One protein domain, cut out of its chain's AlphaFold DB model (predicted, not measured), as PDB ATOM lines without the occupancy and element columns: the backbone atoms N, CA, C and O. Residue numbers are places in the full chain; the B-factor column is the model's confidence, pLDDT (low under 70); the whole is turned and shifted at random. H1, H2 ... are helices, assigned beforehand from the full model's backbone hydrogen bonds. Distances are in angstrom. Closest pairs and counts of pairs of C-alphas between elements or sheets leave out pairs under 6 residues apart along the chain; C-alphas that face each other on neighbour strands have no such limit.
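What this domain is: This is residues 3 to 7 and 17 to 62 of the 65 residues of an uncharacterized protein of Solenopsis invicta (UniProt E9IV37). Three helices fold into a small open triangle: the longest, H2, turns a corner near its last residues into H3, and H4 folds back from H3 and crosses H2 beside residues 23 to 30. The first residues of H2, 17 to 22, stick out as a free arm, and the short helix H1 sits by the far end of H3, away from H2. The printed part has 51 residues with four named helices, H1, H2, H3 and H4 in chain order, and no named strand; the class is all helix. The whole is compact, with a radius of gyration of the C-alphas of 10.4 A and spans of 26 by 25 by 16 A.

How they stand to each other: Start at H2, residues 17 to 32, the longest helix. After one residue, Lys 33, look for H3, residues 34 to 44, which touches H2 at residues 26 to 30 of H2 alone. Their closest C-alphas, of Leu 29 and Trp 37, are 5.7 A apart, and their lines stand at a steep tilt of 51 degrees, opposite ways. Next find H4, residues 49 to 60, whose residues 54 to 58 alone touch residues 23 to 30 of H2; the closest C-alphas, of Arg 27 and Ala 58, are 6.4 A apart. The lines of H2 and H4 are about perpendicular, but only just, at 72 degrees. H3 and H4 are close but not clearly touching, with the closest C-alphas, of Lys 41 and Ala 51, 6.3 A apart, at a shallow tilt of 28 degrees, opposite ways. Now look to H1, residues 3 to 7: it only just touches H3, with 3 pairs of C-alphas within 8 A, the closest being those of Gln 4 and Tyr 44 at 5.7 A. H1 is close to H4 but not clearly touching, with the C-alphas of Leu 7 and Tyr 50 closest at 6.4 A, and it is apart from H2. In H1, H2, H3 and H4 every backbone O i to N i+4 pair is within hydrogen-bond range.

Where its parts are: Find C-alpha 17 at (-27.492, -32.770, -22.190); from there H2 runs 22.4 A to C-alpha 32 at (-7.531, -23.332, -25.809). H3 runs 15.1 A from C-alpha 34 to C-alpha 44, and H4 runs 16.9 A from C-alpha 49 to C-alpha 60 at (-19.005, -21.155, -38.104). H1 measures 6.3 A from C-alpha 3 to C-alpha 7.

The domain as a whole: The two C-alphas farthest apart, those of Glu 5 and Gly 62, are 29.2 A apart. Look for the cut after Leu 7: residues 8 to 16 are not printed, and C-alphas 7 and 17 are 16.0 A apart across it. The links from H2 to H3 and from H3 to H4 are tight. The mean pLDDT of the printed part is 78.0, and the model's confidence is under 70 at residues 3 to 7 and at residue 18.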
ATOM      1  N   ILE A   3     -15.959 -45.035 -25.905       59.69
ATOM      2  CA  ILE A   3     -15.638 -43.734 -26.503       59.69
ATOM      3  C   ILE A   3     -15.537 -43.833 -28.030       59.69
ATOM      4  O   ILE A   3     -15.989 -42.922 -28.705       59.69
ATOM      5  N   GLN A   4     -15.012 -44.936 -28.582       59.97
ATOM      6  CA  GLN A   4     -14.946 -45.118 -30.040       59.97
ATOM      7  C   GLN A   4     -16.343 -45.279 -30.655       59.97
ATOM      8  O   GLN A   4     -16.674 -44.543 -31.573       59.97
ATOM      9  N   GLU A   5     -17.200 -46.141 -30.094       59.97
ATOM     10  CA  GLU A   5     -18.605 -46.260 -30.532       59.97
ATOM     11  C   GLU A   5     -19.377 -44.941 -30.384       59.97
ATOM     12  O   GLU A   5     -20.173 -44.589 -31.246       59.97
ATOM     13  N   ALA A   6     -19.142 -44.183 -29.308       62.59
ATOM     14  CA  ALA A   6     -19.801 -42.895 -29.113       62.59
ATOM     15  C   ALA A   6     -19.349 -41.822 -30.119       62.59
ATOM     16  O   ALA A   6     -20.081 -40.865 -30.337       62.59
ATOM     17  N   LEU A   7     -18.168 -41.945 -30.722       62.22
ATOM     18  CA  LEU A   7     -17.730 -41.035 -31.782       62.22
ATOM     19  C   LEU A   7     -18.246 -41.483 -33.151       62.22
ATOM     20  O   LEU A   7     -18.681 -40.635 -33.928       62.22
ATOM     21  N   HIS A  17     -28.371 -33.448 -23.141       76.50
ATOM     22  CA  HIS A  17     -27.492 -32.770 -22.190       76.50
ATOM     23  C   HIS A  17     -26.012 -33.177 -22.327       76.50
ATOM     24  O   HIS A  17     -25.119 -32.341 -22.221       76.50
ATOM     25  N   GLN A  18     -25.723 -34.454 -22.594       67.50
ATOM     26  CA  GLN A  18     -24.353 -34.926 -22.816       67.50
ATOM     27  C   GLN A  18     -23.807 -34.442 -24.161       67.50
ATOM     28  O   GLN A  18     -22.628 -34.110 -24.241       67.50
ATOM     29  N   LYS A  19     -24.648 -34.347 -25.198       74.56
ATOM     30  CA  LYS A  19     -24.246 -33.800 -26.505       74.56
ATOM     31  C   LYS A  19     -23.889 -32.314 -26.402       74.56
ATOM     32  O   LYS A  19     -22.831 -31.907 -26.875       74.56
ATOM     33  N   GLU A  20     -24.717 -31.533 -25.711       79.44
ATOM     34  CA  GLU A  20     -24.465 -30.116 -25.408       79.44
ATOM     35  C   GLU A  20     -23.164 -29.911 -24.615       79.44
ATOM     36  O   GLU A  20     -22.335 -29.061 -24.950       79.44
ATOM     37  N   MET A  21     -22.950 -30.720 -23.572       77.94
ATOM     38  CA  MET A  21     -21.735 -30.649 -22.757       77.94
ATOM     39  C   MET A  21     -20.492 -31.047 -23.555       77.94
ATOM     40  O   MET A  21     -19.479 -30.349 -23.488       77.94
ATOM     41  N   SER A  22     -20.574 -32.110 -24.360       78.00
ATOM     42  CA  SER A  22     -19.491 -32.524 -25.256       78.00
ATOM     43  C   SER A  22     -19.136 -31.419 -26.249       78.00
ATOM     44  O   SER A  22     -17.956 -31.110 -26.392       78.00
ATOM     45  N   LYS A  23     -20.125 -30.736 -26.845       78.75
ATOM     46  CA  LYS A  23     -19.896 -29.557 -27.701       78.75
ATOM     47  C   LYS A  23     -19.114 -28.457 -26.997       78.75
ATOM     48  O   LYS A  23     -18.111 -27.988 -27.534       78.75
ATOM     49  N   LYS A  24     -19.509 -28.084 -25.777       82.81
ATOM     50  CA  LYS A  24     -18.790 -27.062 -24.995       82.81
ATOM     51  C   LYS A  24     -17.350 -27.469 -24.687       82.81
ATOM     52  O   LYS A  24     -16.443 -26.651 -24.836       82.81
ATOM     53  N   VAL A  25     -17.132 -28.720 -24.279       83.12
ATOM     54  CA  VAL A  25     -15.791 -29.238 -23.967       83.12
ATOM     55  C   VAL A  25     -14.924 -29.275 -25.219       83.12
ATOM     56  O   VAL A  25     -13.808 -28.766 -25.194       83.12
ATOM     57  N   ILE A  26     -15.441 -29.815 -26.323       80.44
ATOM     58  CA  ILE A  26     -14.720 -29.896 -27.595       80.44
ATOM     59  C   ILE A  26     -14.360 -28.502 -28.096       80.44
ATOM     60  O   ILE A  26     -13.211 -28.268 -28.451       80.44
ATOM     61  N   ARG A  27     -15.289 -27.542 -28.037       82.00
ATOM     62  CA  ARG A  27     -14.997 -26.151 -28.393       82.00
ATOM     63  C   ARG A  27     -13.865 -25.582 -27.544       82.00
ATOM     64  O   ARG A  27     -12.919 -25.023 -28.086       82.00
ATOM     65  N   HIS A  28     -13.921 -25.770 -26.226       85.38
ATOM     66  CA  HIS A  28     -12.852 -25.315 -25.341       85.38
ATOM     67  C   HIS A  28     -11.504 -25.970 -25.679       85.38
ATOM     68  O   HIS A  28     -10.483 -25.283 -25.674       85.38
ATOM     69  N   LEU A  29     -11.500 -27.263 -26.016       84.88
ATOM     70  CA  LEU A  29     -10.304 -27.978 -26.454       84.88
ATOM     71  C   LEU A  29      -9.775 -27.430 -27.786       84.88
ATOM     72  O   LEU A  29      -8.589 -27.150 -27.875       84.88
ATOM     73  N   ILE A  30     -10.627 -27.192 -28.783       83.12
ATOM     74  CA  ILE A  30     -10.214 -26.634 -30.081       83.12
ATOM     75  C   ILE A  30      -9.602 -25.235 -29.914       83.12
ATOM     76  O   ILE A  30      -8.552 -24.963 -30.493       83.12
ATOM     77  N   THR A  31     -10.223 -24.372 -29.101       83.06
ATOM     78  CA  THR A  31      -9.781 -22.978 -28.913       83.06
ATOM     79  C   THR A  31      -8.564 -22.845 -27.996       83.06
ATOM     80  O   THR A  31      -7.657 -22.079 -28.292       83.06
ATOM     81  N   ASN A  32      -8.545 -23.543 -26.855       84.94
ATOM     82  CA  ASN A  32      -7.531 -23.332 -25.809       84.94
ATOM     83  C   ASN A  32      -6.485 -24.448 -25.735       84.94
ATOM     84  O   ASN A  32      -5.401 -24.230 -25.199       84.94
ATOM     85  N   LYS A  33      -6.805 -25.662 -26.202       86.12
ATOM     86  CA  LYS A  33      -5.967 -26.862 -26.028       86.12
ATOM     87  C   LYS A  33      -5.914 -27.717 -27.289       86.12
ATOM     88  O   LYS A  33      -6.233 -28.911 -27.275       86.12
ATOM     89  N   ARG A  34      -5.509 -27.095 -28.391       83.38
ATOM     90  CA  ARG A  34      -5.513 -27.728 -29.710       83.38
ATOM     91  C   ARG A  34      -4.628 -28.975 -29.788       83.38
ATOM     92  O   ARG A  34      -4.982 -29.927 -30.476       83.38
ATOM     93  N   ASP A  35      -3.522 -29.000 -29.050       87.38
ATOM     94  CA  ASP A  35      -2.635 -30.166 -28.984       87.38
ATOM     95  C   ASP A  35      -3.363 -31.384 -28.403       87.38
ATOM     96  O   ASP A  35      -3.399 -32.442 -29.029       87.38
ATOM     97  N   MET A  36      -4.078 -31.199 -27.286       85.19
ATOM     98  CA  MET A  36      -4.917 -32.255 -26.708       85.19
ATOM     99  C   MET A  36      -6.034 -32.684 -27.659       85.19
ATOM    100  O   MET A  36      -6.356 -33.869 -27.726       85.19
ATOM    101  N   TRP A  37      -6.637 -31.741 -28.390       85.19
ATOM    102  CA  TRP A  37      -7.645 -32.061 -29.402       85.19
ATOM    103  C   TRP A  37      -7.071 -32.936 -30.525       85.19
ATOM    104  O   TRP A  37      -7.697 -33.920 -30.922       85.19
ATOM    105  N   ASN A  38      -5.857 -32.631 -30.989       84.38
ATOM    106  CA  ASN A  38      -5.157 -33.422 -31.998       84.38
ATOM    107  C   ASN A  38      -4.805 -34.833 -31.499       84.38
ATOM    108  O   ASN A  38      -4.946 -35.794 -32.253       84.38
ATOM    109  N   GLU A  39      -4.402 -34.988 -30.239       86.94
ATOM    110  CA  GLU A  39      -4.161 -36.312 -29.649       86.94
ATOM    111  C   GLU A  39      -5.459 -37.114 -29.477       86.94
ATOM    112  O   GLU A  39      -5.501 -38.309 -29.773       86.94
ATOM    113  N   LEU A  40      -6.539 -36.459 -29.036       80.94
ATOM    114  CA  LEU A  40      -7.860 -37.076 -28.887       80.94
ATOM    115  C   LEU A  40      -8.391 -37.582 -30.226       80.94
ATOM    116  O   LEU A  40      -8.786 -38.744 -30.314       80.94
ATOM    117  N   LYS A  41      -8.361 -36.752 -31.275       80.38
ATOM    118  CA  LYS A  41      -8.817 -37.191 -32.598       80.38
ATOM    119  C   LYS A  41      -7.917 -38.294 -33.153       80.38
ATOM    120  O   LYS A  41      -8.428 -39.316 -33.578       80.38
ATOM    121  N   ALA A  42      -6.592 -38.188 -33.027       83.31
ATOM    122  CA  ALA A  42      -5.688 -39.241 -33.497       83.31
ATOM    123  C   ALA A  42      -5.913 -40.586 -32.781       83.31
ATOM    124  O   ALA A  42      -5.751 -41.647 -33.381       83.31
ATOM    125  N   LYS A  43      -6.295 -40.549 -31.500       80.94
ATOM    126  CA  LYS A  43      -6.514 -41.747 -30.685       80.94
ATOM    127  C   LYS A  43      -7.904 -42.361 -30.852       80.94
ATOM    128  O   LYS A  43      -8.028 -43.580 -30.769       80.94
ATOM    129  N   TYR A  44      -8.937 -41.537 -31.022       73.50
ATOM    130  CA  TYR A  44     -10.329 -41.990 -30.962       73.50
ATOM    131  C   TYR A  44     -11.137 -41.750 -32.244       73.50
ATOM    132  O   TYR A  44     -12.115 -42.458 -32.451       73.50
ATOM    133  N   ASP A  45     -10.725 -40.815 -33.102       73.69
ATOM    134  CA  ASP A  45     -11.342 -40.507 -34.402       73.69
ATOM    135  C   ASP A  45     -10.279 -40.495 -35.525       73.69
ATOM    136  O   ASP A  45      -9.957 -39.440 -36.084       73.69
ATOM    137  N   PRO A  46      -9.686 -41.659 -35.849       72.94
ATOM    138  CA  PRO A  46      -8.663 -41.752 -36.888       72.94
ATOM    139  C   PRO A  46      -9.196 -41.415 -38.294       72.94
ATOM    140  O   PRO A  46      -8.409 -41.017 -39.149       72.94
ATOM    141  N   ASP A  47     -10.509 -41.542 -38.531       73.00
ATOM    142  CA  ASP A  47     -11.170 -41.164 -39.795       73.00
ATOM    143  C   ASP A  47     -11.379 -39.638 -39.896       73.00
ATOM    144  O   ASP A  47     -11.557 -39.082 -40.980       73.00
ATOM    145  N   GLY A  48     -11.336 -38.935 -38.757       73.44
ATOM    146  CA  GLY A  48     -11.508 -37.488 -38.668       73.44
ATOM    147  C   GLY A  48     -12.928 -37.012 -38.979       73.44
ATOM    148  O   GLY A  48     -13.128 -35.815 -39.210       73.44
ATOM    149  N   LYS A  49     -13.921 -37.908 -39.020       74.62
ATOM    150  CA  LYS A  49     -15.316 -37.561 -39.340       74.62
ATOM    151  C   LYS A  49     -15.928 -36.666 -38.277       74.62
ATOM    152  O   LYS A  49     -16.552 -35.653 -38.606       74.62
ATOM    153  N   TYR A  50     -15.741 -37.035 -37.014       75.19
ATOM    154  CA  TYR A  50     -16.287 -36.291 -35.890       75.19
ATOM    155  C   TYR A  50     -15.503 -34.995 -35.719       75.19
ATOM    156  O   TYR A  50     -16.088 -33.914 -35.713       75.19
ATOM    157  N   ALA A  51     -14.173 -35.073 -35.707       79.31
ATOM    158  CA  ALA A  51     -13.313 -33.913 -35.535       79.31
ATOM    159  C   ALA A  51     -13.595 -32.825 -36.578       79.31
ATOM    160  O   ALA A  51     -13.773 -31.661 -36.219       79.31
ATOM    161  N   LYS A  52     -13.767 -33.211 -37.849       81.75
ATOM    162  CA  LYS A  52     -14.096 -32.281 -38.933       81.75
ATOM    163  C   LYS A  52     -15.437 -31.576 -38.729       81.75
ATOM    164  O   LYS A  52     -15.529 -30.389 -39.021       81.75
ATOM    165  N   LYS A  53     -16.460 -32.264 -38.207       81.69
ATOM    166  CA  LYS A  53     -17.767 -31.658 -37.898       81.69
ATOM    167  C   LYS A  53     -17.638 -30.572 -36.827       81.69
ATOM    168  O   LYS A  53     -18.158 -29.476 -37.011       81.69
ATOM    169  N   TYR A  54     -16.904 -30.856 -35.752       80.00
ATOM    170  CA  TYR A  54     -16.697 -29.902 -34.659       80.00
ATOM    171  C   TYR A  54     -15.770 -28.754 -35.038       80.00
ATOM    172  O   TYR A  54     -16.000 -27.629 -34.605       80.00
ATOM    173  N   GLU A  55     -14.753 -29.007 -35.861       81.19
ATOM    174  CA  GLU A  55     -13.921 -27.948 -36.432       81.19
ATOM    175  C   GLU A  55     -14.749 -27.051 -37.376       81.19
ATOM    176  O   GLU A  55     -14.603 -25.834 -37.348       81.19
ATOM    177  N   ASP A  56     -15.673 -27.602 -38.167       84.06
ATOM    178  CA  ASP A  56     -16.567 -26.802 -39.020       84.06
ATOM    179  C   ASP A  56     -17.582 -25.980 -38.200       84.06
ATOM    180  O   ASP A  56     -17.772 -24.791 -38.468       84.06
ATOM    181  N   GLU A  57     -18.186 -26.571 -37.158       81.19
ATOM    182  CA  GLU A  57     -19.058 -25.852 -36.212       81.19
ATOM    183  C   GLU A  57     -18.289 -24.742 -35.482       81.19
ATOM    184  O   GLU A  57     -18.741 -23.598 -35.459       81.19
ATOM    185  N   ALA A  58     -17.094 -25.032 -34.961       79.75
ATOM    186  CA  ALA A  58     -16.265 -24.037 -34.287       79.75
ATOM    187  C   ALA A  58     -15.893 -22.875 -35.231       79.75
ATOM    188  O   ALA A  58     -15.984 -21.713 -34.828       79.75
ATOM    189  N   LYS A  59     -15.580 -23.161 -36.504       81.38
ATOM    190  CA  LYS A  59     -15.323 -22.136 -37.532       81.38
ATOM    191  C   LYS A  59     -16.551 -21.275 -37.804       81.38
ATOM    192  O   LYS A  59     -16.426 -20.055 -37.886       81.38
ATOM    193  N   LYS A  60     -17.736 -21.885 -37.923       79.62
ATOM    194  CA  LYS A  60     -19.005 -21.155 -38.104       79.62
ATOM    195  C   LYS A  60     -19.330 -20.251 -36.923       79.62
ATOM    196  O   LYS A  60     -19.901 -19.184 -37.117       79.62
ATOM    197  N   GLU A  61     -18.941 -20.653 -35.722       71.25
ATOM    198  CA  GLU A  61     -19.109 -19.855 -34.509       71.25
ATOM    199  C   GLU A  61     -17.993 -18.814 -34.286       71.25
ATOM    200  O   GLU A  61     -17.947 -18.187 -33.225       71.25
ATOM    201  N   GLY A  62     -17.098 -18.615 -35.262       71.31
ATOM    202  CA  GLY A  62     -16.044 -17.598 -35.210       71.31
ATOM    203  C   GLY A  62     -14.876 -17.947 -34.288       71.31
ATOM    204  O   GLY A  62     -14.132 -17.060 -33.876       71.31
TER     205      GLY A  62